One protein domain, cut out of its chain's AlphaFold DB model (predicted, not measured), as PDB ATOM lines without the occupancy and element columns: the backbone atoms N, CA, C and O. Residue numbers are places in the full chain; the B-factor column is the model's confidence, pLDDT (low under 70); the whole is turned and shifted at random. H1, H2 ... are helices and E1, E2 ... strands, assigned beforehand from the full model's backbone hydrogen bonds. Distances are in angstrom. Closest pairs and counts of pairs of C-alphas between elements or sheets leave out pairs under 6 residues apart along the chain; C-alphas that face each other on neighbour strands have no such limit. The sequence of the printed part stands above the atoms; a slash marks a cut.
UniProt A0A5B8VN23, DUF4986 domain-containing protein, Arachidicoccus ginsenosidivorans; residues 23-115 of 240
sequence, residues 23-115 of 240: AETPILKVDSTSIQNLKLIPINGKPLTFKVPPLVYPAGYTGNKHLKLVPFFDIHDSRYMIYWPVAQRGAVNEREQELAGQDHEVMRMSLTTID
ATOM      1  N   ALA A  23      -8.272  30.269 -40.855       78.12
ATOM      2  CA  ALA A  23      -8.655  29.221 -41.799       78.12
ATOM      3  C   ALA A  23      -7.700  28.027 -41.744       78.12
ATOM      4  O   ALA A  23      -8.120  26.881 -41.885       78.12
ATOM      5  N   GLU A  24      -6.422  28.284 -41.459       78.00
ATOM      6  CA  GLU A  24      -5.453  27.229 -41.199       78.00
ATOM      7  C   GLU A  24      -5.596  26.654 -39.785       78.00
ATOM      8  O   GLU A  24      -5.054  25.584 -39.529       78.00
ATOM      9  N   THR A  25      -6.318  27.284 -38.851       80.12
ATOM     10  CA  THR A  25      -6.494  26.730 -37.497       80.12
ATOM     11  C   THR A  25      -7.437  25.525 -37.471       80.12
ATOM     12  O   THR A  25      -8.355  25.406 -38.285       80.12
ATOM     13  N   PRO A  26      -7.245  24.593 -36.520       84.44
ATOM     14  CA  PRO A  26      -8.086  23.413 -36.455       84.44
ATOM     15  C   PRO A  26      -9.532  23.746 -36.038       84.44
ATOM     16  O   PRO A  26      -9.779  24.338 -34.988       84.44
ATOM     17  N   ILE A  27     -10.499  23.285 -36.836       85.94
ATOM     18  CA  ILE A  27     -11.943  23.451 -36.613       85.94
ATOM     19  C   ILE A  27     -12.511  22.219 -35.904       85.94
ATOM     20  O   ILE A  27     -12.282  21.083 -36.325       85.94
ATOM     21  N   LEU A  28     -13.306  22.429 -34.852       85.56
ATOM     22  CA  LEU A  28     -14.075  21.367 -34.204       85.56
ATOM     23  C   LEU A  28     -15.354  21.076 -34.991       85.56
ATOM     24  O   LEU A  28     -16.303  21.861 -35.005       85.56
ATOM     25  N   LYS A  29     -15.387  19.902 -35.611       83.62
ATOM     26  CA  LYS A  29     -16.535  19.359 -36.326       83.62
ATOM     27  C   LYS A  29     -17.472  18.639 -35.357       83.62
ATOM     28  O   LYS A  29     -17.141  17.574 -34.839       83.62
ATOM     29  N   VAL A  30     -18.661  19.191 -35.154       80.75
ATOM     30  CA  VAL A  30     -19.661  18.694 -34.198       80.75
ATOM     31  C   VAL A  30     -20.956  18.263 -34.889       80.75
ATOM     32  O   VAL A  30     -21.282  18.713 -35.987       80.75
ATOM     33  N   ASP A  31     -21.688  17.348 -34.254       73.56
ATOM     34  CA  ASP A  31     -22.980  16.839 -34.741       73.56
ATOM     35  C   ASP A  31     -24.139  17.825 -34.517       73.56
ATOM     36  O   ASP A  31     -25.122  17.813 -35.251       73.56
ATOM     37  N   SER A  32     -24.020  18.705 -33.522       67.94
ATOM     38  CA  SER A  32     -24.975  19.772 -33.212       67.94
ATOM     39  C   SER A  32     -24.220  21.031 -32.788       67.94
ATOM     40  O   SER A  32     -23.011  20.989 -32.596       67.94
ATOM     41  N   THR A  33     -24.901  22.164 -32.598       60.44
ATOM     42  CA  THR A  33     -24.276  23.397 -32.069       60.44
ATOM     43  C   THR A  33     -23.703  23.248 -30.651       60.44
ATOM     44  O   THR A  33     -23.066  24.169 -30.147       60.44
ATOM     45  N   SER A  34     -23.909  22.100 -29.995       63.22
ATOM     46  CA  SER A  34     -23.419  21.812 -28.652       63.22
ATOM     47  C   SER A  34     -22.157  20.950 -28.681       63.22
ATOM     48  O   SER A  34     -22.141  19.837 -29.208       63.22
ATOM     49  N   ILE A  35     -21.108  21.435 -28.016       68.62
ATOM     50  CA  ILE A  35     -19.860  20.698 -27.773       68.62
ATOM     51  C   ILE A  35     -19.959  19.725 -26.585       68.62
ATOM     52  O   ILE A  35     -18.974  19.077 -26.249       68.62
ATOM     53  N   GLN A  36     -21.121  19.607 -25.928       66.31
ATOM     54  CA  GLN A  36     -21.279  18.831 -24.683       66.31
ATOM     55  C   GLN A  36     -20.914  17.345 -24.828       66.31
ATOM     56  O   GLN A  36     -20.531  16.704 -23.854       66.31
ATOM     57  N   ASN A  37     -20.977  16.803 -26.045       62.81
ATOM     58  CA  ASN A  37     -20.615  15.416 -26.331       62.81
ATOM     59  C   ASN A  37     -19.129  15.230 -26.695       62.81
ATOM     60  O   ASN A  37     -18.727  14.132 -27.091       62.81
ATOM     61  N   LEU A  38     -18.302  16.277 -26.580       71.88
ATOM     62  CA  LEU A  38     -16.868  16.209 -26.847       71.88
ATOM     63  C   LEU A  38     -16.173  15.359 -25.774       71.88
ATOM     64  O   LEU A  38     -15.836  15.828 -24.689       71.88
ATOM     65  N   LYS A  39     -15.931  14.084 -26.085       75.44
ATOM     66  CA  LYS A  39     -15.209  13.166 -25.199       75.44
ATOM     67  C   LYS A  39     -13.706  13.356 -25.346       75.44
ATOM     68  O   LYS A  39     -13.085  12.759 -26.224       75.44
ATOM     69  N   LEU A  40     -13.125  14.179 -24.479       79.00
ATOM     70  CA  LEU A  40     -11.673  14.290 -24.353       79.00
ATOM     71  C   LEU A  40     -11.077  12.953 -23.898       79.00
ATOM     72  O   LEU A  40     -11.599  12.308 -22.989       79.00
ATOM     73  N   ILE A  41      -9.979  12.537 -24.528       83.88
ATOM     74  CA  ILE A  41      -9.320  11.265 -24.214       83.88
ATOM     75  C   ILE A  41      -8.108  11.569 -23.324       83.88
ATOM     76  O   ILE A  41      -7.130  12.124 -23.835       83.88
ATOM     77  N   PRO A  42      -8.129  11.239 -22.020       88.94
ATOM     78  CA  PRO A  42      -6.998  11.503 -21.134       88.94
ATOM     79  C   PRO A  42      -5.757  10.702 -21.552       88.94
ATOM     80  O   PRO A  42      -5.856   9.590 -22.078       88.94
ATOM     81  N   ILE A  43      -4.571  11.263 -21.314       88.81
ATOM     82  CA  ILE A  43      -3.295  10.573 -21.530       88.81
ATOM     83  C   ILE A  43      -2.849   9.920 -20.222       88.81
ATOM     84  O   ILE A  43      -2.626  10.598 -19.222       88.81
ATOM     85  N   ASN A  44      -2.689   8.594 -20.240       90.44
ATOM     86  CA  ASN A  44      -2.262   7.845 -19.062       90.44
ATOM     87  C   ASN A  44      -0.899   8.343 -18.543       90.44
ATOM     88  O   ASN A  44       0.009   8.609 -19.333       90.44
ATOM     89  N   GLY A  45      -0.771   8.481 -17.223       91.56
ATOM     90  CA  GLY A  45       0.432   9.002 -16.567       91.56
ATOM     91  C   GLY A  45       0.674  10.509 -16.732       91.56
ATOM     92  O   GLY A  45       1.715  10.990 -16.295       91.56
ATOM     93  N   LYS A  46      -0.249  11.267 -17.348       89.62
ATOM     94  CA  LYS A  46      -0.147  12.728 -17.498       89.62
ATOM     95  C   LYS A  46      -1.421  13.426 -17.001       89.62
ATOM     96  O   LYS A  46      -2.401  13.493 -17.748       89.62
ATOM     97  N   PRO A  47      -1.432  13.938 -15.755       92.12
ATOM     98  CA  PRO A  47      -2.563  14.688 -15.215       92.12
ATOM     99  C   PRO A  47      -2.971  15.841 -16.137       92.12
ATOM    100  O   PRO A  47      -2.119  16.469 -16.762       92.12
ATOM    101  N   LEU A  48      -4.282  16.086 -16.242       91.69
ATOM    102  CA  LEU A  48      -4.876  17.192 -17.012       91.69
ATOM    103  C   LEU A  48      -4.406  17.303 -18.476       91.69
ATOM    104  O   LEU A  48      -4.547  18.350 -19.100       91.69
ATOM    105  N   THR A  49      -3.877  16.218 -19.040       92.44
ATOM    106  CA  THR A  49      -3.426  16.163 -20.428       92.44
ATOM    107  C   THR A  49      -4.383  15.303 -21.237       92.44
ATOM    108  O   THR A  49      -4.574  14.120 -20.941       92.44
ATOM    109  N   PHE A  50      -4.936  15.864 -22.307       88.12
ATOM    110  CA  PHE A  50      -5.924  15.193 -23.144       88.12
ATOM    111  C   PHE A  50      -5.485  15.173 -24.605       88.12
ATOM    112  O   PHE A  50      -4.932  16.143 -25.121       88.12
ATOM    113  N   LYS A  51      -5.758  14.068 -25.301       83.62
ATOM    114  CA  LYS A  51      -5.741  14.040 -26.765       83.62
ATOM    115  C   LYS A  51      -7.000  14.728 -27.269       83.62
ATOM    116  O   LYS A  51      -8.087  14.511 -26.723       83.62
ATOM    117  N   VAL A  52      -6.858  15.502 -28.338       75.38
ATOM    118  CA  VAL A  52      -8.027  16.058 -29.012       75.38
ATOM    119  C   VAL A  52      -8.754  14.949 -29.790       75.38
ATOM    120  O   VAL A  52      -8.088  14.110 -30.407       75.38
ATOM    121  N   PRO A  53     -10.099  14.883 -29.725       65.75
ATOM    122  CA  PRO A  53     -10.874  13.844 -30.403       65.75
ATOM    123  C   PRO A  53     -10.689  13.876 -31.931       65.75
ATOM    124  O   PRO A  53     -10.293  14.909 -32.473       65.75
ATOM    125  N   PRO A  54     -11.054  12.800 -32.662       67.12
ATOM    126  CA  PRO A  54     -11.048  12.743 -34.133       67.12
ATOM    127  C   PRO A  54     -12.194  13.574 -34.751       67.12
ATOM    128  O   PRO A  54     -12.927  13.133 -35.634       67.12
ATOM    129  N   LEU A  55     -12.393  14.774 -34.220       71.31
ATOM    130  CA  LEU A  55     -13.394  15.756 -34.612       71.31
ATOM    131  C   LEU A  55     -12.727  17.024 -35.151       71.31
ATOM    132  O   LEU A  55     -13.419  17.963 -35.513       71.31
ATOM    133  N   VAL A  56     -11.398  17.052 -35.229       75.94
ATOM    134  CA  VAL A  56     -10.657  18.175 -35.794       75.94
ATOM    135  C   VAL A  56     -10.613  18.074 -37.312       75.94
ATOM    136  O   VAL A  56     -10.298  17.021 -37.869       75.94
ATOM    137  N   TYR A  57     -10.909  19.188 -37.966       73.88
ATOM    138  CA  TYR A  57     -10.698  19.410 -39.387       73.88
ATOM    139  C   TYR A  57      -9.637  20.508 -39.599       73.88
ATOM    140  O   TYR A  57      -9.621  21.462 -38.825       73.88
ATOM    141  N   PRO A  58      -8.788  20.409 -40.638       70.62
ATOM    142  CA  PRO A  58      -8.577  19.233 -41.479       70.62
ATOM    143  C   PRO A  58      -7.930  18.075 -40.703       70.62
ATOM    144  O   PRO A  58      -7.259  18.266 -39.688       70.62
ATOM    145  N   ALA A  59      -8.091  16.849 -41.211       64.44
ATOM    146  CA  ALA A  59      -7.525  15.648 -40.588       64.44
ATOM    147  C   ALA A  59      -5.982  15.669 -40.505       64.44
ATOM    148  O   ALA A  59      -5.404  14.878 -39.772       64.44
ATOM    149  N   GLY A  60      -5.303  16.593 -41.198       64.38
ATOM    150  CA  GLY A  60      -3.858  16.826 -41.060       64.38
ATOM    151  C   GLY A  60      -3.422  17.281 -39.658       64.38
ATOM    152  O   GLY A  60      -2.262  17.109 -39.295       64.38
ATOM    153  N   TYR A  61      -4.352  17.785 -38.839       62.44
ATOM    154  CA  TYR A  61      -4.141  18.037 -37.408       62.44
ATOM    155  C   TYR A  61      -4.350  16.790 -36.536       62.44
ATOM    156  O   TYR A  61      -3.995  16.775 -35.354       62.44
ATOM    157  N   THR A  62      -4.914  15.723 -37.112       52.88
ATOM    158  CA  THR A  62      -5.123  14.426 -36.468       52.88
ATOM    159  C   THR A  62      -4.104  13.413 -36.995       52.88
ATOM    160  O   THR A  62      -4.266  12.834 -38.062       52.88
ATOM    161  N   GLY A  63      -3.044  13.173 -36.219       51.84
ATOM    162  CA  GLY A  63      -1.973  12.226 -36.567       51.84
ATOM    163  C   GLY A  63      -0.679  12.908 -37.029       51.84
ATOM    164  O   GLY A  63      -0.694  13.967 -37.636       51.84
ATOM    165  N   ASN A  64       0.460  12.313 -36.664       44.34
ATOM    166  CA  ASN A  64       1.856  12.769 -36.830       44.34
ATOM    167  C   ASN A  64       2.325  14.043 -36.090       44.34
ATOM    168  O   ASN A  64       3.529  14.194 -35.894       44.34
ATOM    169  N   LYS A  65       1.434  14.894 -35.560       53.34
ATOM    170  CA  LYS A  65       1.763  15.945 -34.570       53.34
ATOM    171  C   LYS A  65       0.642  16.030 -33.533       53.34
ATOM    172  O   LYS A  65      -0.372  16.672 -33.765       53.34
ATOM    173  N   HIS A  66       0.764  15.306 -32.419       65.38
ATOM    174  CA  HIS A  66      -0.321  15.173 -31.439       65.38
ATOM    175  C   HIS A  66      -0.674  16.514 -30.791       65.38
ATOM    176  O   HIS A  66      -0.052  16.901 -29.800       65.38
ATOM    177  N   LEU A  67      -1.699  17.177 -31.317       77.62
ATOM    178  CA  LEU A  67      -2.337  18.289 -30.643       77.62
ATOM    179  C   LEU A  67      -2.934  17.766 -29.327       77.62
ATOM    180  O   LEU A  67      -3.688  16.785 -29.296       77.62
ATOM    181  N   LYS A  68      -2.508  18.376 -28.224       86.38
ATOM    182  CA  LYS A  68      -2.907  18.023 -26.862       86.38
ATOM    183  C   LYS A  68      -3.542  19.235 -26.220       86.38
ATOM    184  O   LYS A  68      -3.103  20.356 -26.453       86.38
ATOM    185  N   LEU A  69      -4.530  18.984 -25.379       88.00
ATOM    186  CA  LEU A  69      -5.007  19.976 -24.433       88.00
ATOM    187  C   LEU A  69      -4.247  19.748 -23.134       88.00
ATOM    188  O   LEU A  69      -4.222  18.628 -22.619       88.00
ATOM    189  N   VAL A  70      -3.604  20.802 -22.661       92.38
ATOM    190  CA  VAL A  70      -2.897  20.877 -21.382       92.38
ATOM    191  C   VAL A  70      -3.413  22.108 -20.638       92.38
ATOM    192  O   VAL A  70      -4.034  22.973 -21.270       92.38
ATOM    193  N   PRO A  71      -3.199  22.219 -19.320       93.88
ATOM    194  CA  PRO A  71      -3.496  23.452 -18.610       93.88
ATOM    195  C   PRO A  71      -2.773  24.639 -19.252       93.88
ATOM    196  O   PRO A  71      -1.600  24.545 -19.600       93.88
ATOM    197  N   PHE A  72      -3.470  25.765 -19.420       93.75
ATOM    198  CA  PHE A  72      -2.909  26.933 -20.106       93.75
ATOM    199  C   PHE A  72      -1.630  27.457 -19.436       93.75
ATOM    200  O   PHE A  72      -0.705  27.871 -20.126       93.75
ATOM    201  N   PHE A  73      -1.554  27.372 -18.106       91.44
ATOM    202  CA  PHE A  73      -0.385  27.813 -17.345       91.44
ATOM    203  C   PHE A  73       0.881  26.985 -17.614       91.44
ATOM    204  O   PHE A  73       1.956  27.461 -17.284       91.44
ATOM    205  N   ASP A  74       0.763  25.782 -18.189       91.94
ATOM    206  CA  ASP A  74       1.904  24.923 -18.545       91.94
ATOM    207  C   ASP A  74       2.447  25.223 -19.956       91.94
ATOM    208  O   ASP A  74       3.415  24.599 -20.400       91.94
ATOM    209  N   ILE A  75       1.807  26.127 -20.707       90.00
ATOM    210  CA  ILE A  75       2.223  26.474 -22.066       90.00
ATOM    211  C   ILE A  75       3.158  27.683 -22.023       90.00
ATOM    212  O   ILE A  75       2.733  28.807 -21.762       90.00
ATOM    213  N   HIS A  76       4.418  27.451 -22.375       89.44
ATOM    214  CA  HIS A  76       5.447  28.478 -22.529       89.44
ATOM    215  C   HIS A  76       6.120  28.348 -23.899       89.44
ATOM    216  O   HIS A  76       6.088  27.273 -24.504       89.44
ATOM    217  N   ASP A  77       6.687  29.448 -24.401       85.81
ATOM    218  CA  ASP A  77       7.513  29.506 -25.621       85.81
ATOM    219  C   ASP A  77       6.900  28.841 -26.866       85.81
ATOM    220  O   ASP A  77       7.592  28.353 -27.761       85.81
ATOM    221  N   SER A  78       5.570  28.814 -26.940       84.50
ATOM    222  CA  SER A  78       4.822  28.176 -28.018       84.50
ATOM    223  C   SER A  78       3.601  29.001 -28.381       84.50
ATOM    224  O   SER A  78       2.969  29.635 -27.537       84.50
ATOM    225  N   ARG A  79       3.203  28.918 -29.649       83.31
ATOM    226  CA  ARG A  79       1.857  29.321 -30.058       83.31
ATOM    227  C   ARG A  79       0.840  28.350 -29.468       83.31
ATOM    228  O   ARG A  79       1.109  27.151 -29.351       83.31
ATOM    229  N   TYR A  80      -0.322  28.874 -29.109       88.12
ATOM    230  CA  TYR A  80      -1.399  28.122 -28.480       88.12
ATOM    231  C   TYR A  80      -2.757  28.597 -28.979       88.12
ATOM    232  O   TYR A  80      -2.881  29.666 -29.573       88.12
ATOM    233  N   MET A  81      -3.785  27.797 -28.705       85.44
ATOM    234  CA  MET A  81      -5.162  28.122 -29.043       85.44
ATOM    235  C   MET A  81      -6.077  27.781 -27.870       85.44
ATOM    236  O   MET A  81      -6.160  26.626 -27.454       85.44
ATOM    237  N   ILE A  82      -6.744  28.802 -27.328       87.56
ATOM    238  CA  ILE A  82      -7.694  28.656 -26.215       87.56
ATOM    239  C   ILE A  82      -9.103  28.432 -26.766       87.56
ATOM    240  O   ILE A  82      -9.792  27.496 -26.366       87.56
ATOM    241  N   TYR A  83      -9.509  29.271 -27.719       86.12
ATOM    242  CA  TYR A  83     -10.822  29.218 -28.348       86.12
ATOM    243  C   TYR A  83     -10.730  28.579 -29.721       86.12
ATOM    244  O   TYR A  83      -9.814  28.862 -30.485       86.12
ATOM    245  N   TRP A  84     -11.691  27.710 -30.012       84.94
ATOM    246  CA  TRP A  84     -11.700  26.890 -31.210       84.94
ATOM    247  C   TRP A  84     -12.886  27.271 -32.088       84.94
ATOM    248  O   TRP A  84     -14.002  27.375 -31.565       84.94
ATOM    249  N   PRO A  85     -12.696  27.442 -33.405       86.12
ATOM    250  CA  PRO A  85     -13.822  27.521 -34.318       86.12
ATOM    251  C   PRO A  85     -14.603  26.202 -34.294       86.12
ATOM    252  O   PRO A  85     -14.027  25.114 -34.242       86.12
ATOM    253  N   VAL A  86     -15.930  26.303 -34.328       86.19
ATOM    254  CA  VAL A  86     -16.847  25.158 -34.295       86.19
ATOM    255  C   VAL A  86     -17.707  25.187 -35.551       86.19
ATOM    256  O   VAL A  86     -18.224  26.238 -35.921       86.19
ATOM    257  N   ALA A  87     -17.876  24.032 -36.191       87.75
ATOM    258  CA  ALA A  87     -18.740  23.872 -37.353       87.75
ATOM    259  C   ALA A  87     -19.562  22.587 -37.250       87.75
ATOM    260  O   ALA A  87     -19.078  21.550 -36.787       87.75
ATOM    261  N   GLN A  88     -20.803  22.631 -37.732       86.75
ATOM    262  CA  GLN A  88     -21.580  21.412 -37.939       86.75
ATOM    263  C   GLN A  88     -20.961  20.574 -39.066       86.75
ATOM    264  O   GLN A  88     -20.357  21.125 -39.986       86.75
ATOM    265  N   ARG A  89     -21.140  19.244 -39.043       81.19
ATOM    266  CA  ARG A  89     -20.525  18.324 -40.029       81.19
ATOM    267  C   ARG A  89     -20.695  18.730 -41.495       81.19
ATOM    268  O   ARG A  89     -19.763  18.527 -42.265       81.19
ATOM    269  N   GLY A  90     -21.856  19.267 -41.868       84.75
ATOM    270  CA  GLY A  90     -22.152  19.703 -43.238       84.75
ATOM    271  C   GLY A  90     -21.688  21.123 -43.582       84.75
ATOM    272  O   GLY A  90     -21.697  21.478 -44.751       84.75
ATOM    273  N   ALA A  91     -21.269  21.914 -42.591       87.69
ATOM    274  CA  ALA A  91     -20.969  23.343 -42.728       87.69
ATOM    275  C   ALA A  91     -19.481  23.671 -42.509       87.69
ATOM    276  O   ALA A  91     -19.115  24.827 -42.324       87.69
ATOM    277  N   VAL A  92     -18.602  22.661 -42.496       86.50
ATOM    278  CA  VAL A  92     -17.164  22.861 -42.244       86.50
ATOM    279  C   VAL A  92     -16.528  23.744 -43.319       86.50
ATOM    280  O   VAL A  92     -15.843  24.696 -42.969       86.50
ATOM    281  N   ASN A  93     -16.816  23.484 -44.598       86.69
ATOM    282  CA  ASN A  93     -16.268  24.271 -45.710       86.69
ATOM    283  C   ASN A  93     -16.785  25.719 -45.701       86.69
ATOM    284  O   ASN A  93     -16.036  26.641 -45.996       86.69
ATOM    285  N   GLU A  94     -18.061  25.930 -45.359       88.69
ATOM    286  CA  GLU A  94     -18.631  27.278 -45.222       88.69
ATOM    287  C   GLU A  94     -17.945  28.033 -44.079       88.69
ATOM    288  O   GLU A  94     -17.539  29.181 -44.245       88.69
ATOM    289  N   ARG A  95     -17.735  27.361 -42.939       88.50
ATOM    290  CA  ARG A  95     -17.031  27.954 -41.802       88.50
ATOM    291  C   ARG A  95     -15.574  28.273 -42.132       88.50
ATOM    292  O   ARG A  95     -15.089  29.322 -41.731       88.50
ATOM    293  N   GLU A  96     -14.883  27.396 -42.850       86.19
ATOM    294  CA  GLU A  96     -13.517  27.633 -43.324       86.19
ATOM    295  C   GLU A  96     -13.453  28.848 -44.261       86.19
ATOM    296  O   GLU A  96     -12.597  29.708 -44.081       86.19
ATOM    297  N   GLN A  97     -14.398  28.982 -45.197       86.88
ATOM    298  CA  GLN A  97     -14.493  30.154 -46.076       86.88
ATOM    299  C   GLN A  97     -14.790  31.447 -45.307       86.88
ATOM    300  O   GLN A  97     -14.226  32.493 -45.623       86.88
ATOM    301  N   GLU A  98     -15.651  31.388 -44.289       86.81
ATOM    302  CA  GLU A  98     -15.927  32.530 -43.414       86.81
ATOM    303  C   GLU A  98     -14.661  32.973 -42.666       86.81
ATOM    304  O   GLU A  98     -14.353  34.166 -42.631       86.81
ATOM    305  N   LEU A  99     -13.906  32.018 -42.108       85.56
ATOM    306  CA  LEU A  99     -12.634  32.285 -41.433       85.56
ATOM    307  C   LEU A  99     -11.594  32.846 -42.407       85.56
ATOM    308  O   LEU A  99     -11.002  33.874 -42.107       85.56
ATOM    309  N   ALA A 100     -11.459  32.266 -43.602       85.06
ATOM    310  CA  ALA A 100     -10.547  32.758 -44.638       85.06
ATOM    311  C   ALA A 100     -10.898  34.188 -45.083       85.06
ATOM    312  O   ALA A 100     -10.019  35.010 -45.341       85.06
ATOM    313  N   GLY A 101     -12.191  34.522 -45.144       82.06
ATOM    314  CA  GLY A 101     -12.645  35.884 -45.413       82.06
ATOM    315  C   GLY A 101     -12.265  36.870 -44.301       82.06
ATOM    316  O   GLY A 101     -11.849  37.994 -44.590       82.06
ATOM    317  N   GLN A 102     -12.380  36.452 -43.037       79.06
ATOM    318  CA  GLN A 102     -11.968  37.253 -41.876       79.06
ATOM    319  C   GLN A 102     -10.450  37.445 -41.840       79.06
ATOM    320  O   GLN A 102      -9.972  38.570 -41.665       79.06
ATOM    321  N   ASP A 103      -9.702  36.372 -42.073       78.81
ATOM    322  CA  ASP A 103      -8.250  36.383 -42.146       78.81
ATOM    323  C   ASP A 103      -7.734  37.300 -43.230       78.81
ATOM    324  O   ASP A 103      -6.859  38.120 -42.971       78.81
ATOM    325  N   HIS A 104      -8.296  37.209 -44.435       76.62
ATOM    326  CA  HIS A 104      -7.835  38.013 -45.550       76.62
ATOM    327  C   HIS A 104      -7.884  39.507 -45.205       76.62
ATOM    328  O   HIS A 104      -6.939  40.237 -45.498       76.62
ATOM    329  N   GLU A 105      -8.935  39.979 -44.527       76.94
ATOM    330  CA  GLU A 105      -9.019  41.388 -44.132       76.94
ATOM    331  C   GLU A 105      -8.087  41.737 -42.961       76.94
ATOM    332  O   GLU A 105      -7.412  42.770 -43.010       76.94
ATOM    333  N   VAL A 106      -7.996  40.884 -41.935       79.19
ATOM    334  CA  VAL A 106      -7.116  41.114 -40.774       79.19
ATOM    335  C   VAL A 106      -5.644  41.066 -41.178       79.19
ATOM    336  O   VAL A 106      -4.873  41.960 -40.825       79.19
ATOM    337  N   MET A 107      -5.249  40.062 -41.956       77.06
ATOM    338  CA  MET A 107      -3.893  39.881 -42.454       77.06
ATOM    339  C   MET A 107      -3.521  41.006 -43.415       77.06
ATOM    340  O   MET A 107      -2.463  41.611 -43.252       77.06
ATOM    341  N   ARG A 108      -4.399  41.373 -44.359       81.38
ATOM    342  CA  ARG A 108      -4.163  42.524 -45.243       81.38
ATOM    343  C   ARG A 108      -3.971  43.807 -44.440       81.38
ATOM    344  O   ARG A 108      -3.057  44.579 -44.738       81.38
ATOM    345  N   MET A 109      -4.780  44.031 -43.404       84.06
ATOM    346  CA  MET A 109      -4.615  45.183 -42.517       84.06
ATOM    347  C   MET A 109      -3.278  45.124 -41.774       84.06
ATOM    348  O   MET A 109      -2.548  46.107 -41.761       84.06
ATOM    349  N   SER A 110      -2.924  43.978 -41.196       83.12
ATOM    350  CA  SER A 110      -1.677  43.789 -40.448       83.12
ATOM    351  C   SER A 110      -0.439  43.996 -41.327       83.12
ATOM    352  O   SER A 110       0.445  44.764 -40.962       83.12
ATOM    353  N   LEU A 111      -0.408  43.412 -42.528       85.00
ATOM    354  CA  LEU A 111       0.710  43.530 -43.474       85.00
ATOM    355  C   LEU A 111       0.922  44.960 -43.990       85.00
ATOM    356  O   LEU A 111       2.050  45.345 -44.331       85.00
ATOM    357  N   THR A 112      -0.158  45.738 -44.062       90.75
ATOM    358  CA  THR A 112      -0.126  47.144 -44.485       90.75
ATOM    359  C   THR A 112       0.035  48.114 -43.321       90.75
ATOM    360  O   THR A 112       0.337  49.274 -43.574       90.75
ATOM    361  N   THR A 113      -0.107  47.676 -42.067       93.69
ATOM    362  CA  THR A 113       0.054  48.529 -40.883       93.69
ATOM    363  C   THR A 113       1.534  48.667 -40.523       93.69
ATOM    364  O   THR A 113       2.253  47.678 -40.409       93.69
ATOM    365  N   ILE A 114       1.983  49.907 -40.350       93.88
ATOM    366  CA  ILE A 114       3.308  50.267 -39.827       93.88
ATOM    367  C   ILE A 114       3.226  50.478 -38.318       93.88
ATOM    368  O   ILE A 114       4.068  49.974 -37.580       93.88
ATOM    369  N   ASP A 115       2.201  51.204 -37.869       95.38
ATOM    370  CA  ASP A 115       1.952  51.457 -36.454       95.38
ATOM    371  C   ASP A 115       0.458  51.622 -36.177       95.38
ATOM    372  O   ASP A 115      -0.310  51.990 -37.077       95.38
TER     373      ASP A 115
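Overview. This is residues 23 to 115 of the 240 residues of the protein "DUF4986 domain-containing protein" of Arachidicoccus ginsenosidivorans (UniProt A0A5B8VN23). With little regular structure, the printed part is a loose body of loops, residues 31 to 85, beside a small sheet, E1 and E2, from which the long helix H1 runs off as an arm. Residues 73 to 79 and 105 to 115 stick out. The 93 residues include E1, E2, H1, E3 in that order; the sheet is parallel, the class mixed, with 31 residues in named elements. The whole is loose, radius of gyration of the C-alphas 15.5 A, spanning 47 by 36 by 24 A.

Arrangement. E1, residues 27 to 30, and E2, residues 86 to 88, are parallel neighbours at 42 degrees, with N 30 and O 87 within hydrogen-bond range, 2.9 A. The closest C-alphas of E2 and H1, residues 92 to 112, are Ala 87 and Arg 95, 6.3 A. In H1, 16 of 17 O i to N i+4 pairs are within range. E3, residues 113 to 115, pairs with no named strand and is apart from E1 and E2.

Along the chain. E1 begins at C-alpha 27 (-11.943, 23.451, -36.613). H1 is 29.7 A long. E3 ends at C-alpha 115 (1.952, 51.457, -36.454).

Size, cuts and confidence. The printed part has no cut. E1 to E2 is a long link. Residues 32 to 37, 53 to 54 and 59 to 66 have pLDDT under 70.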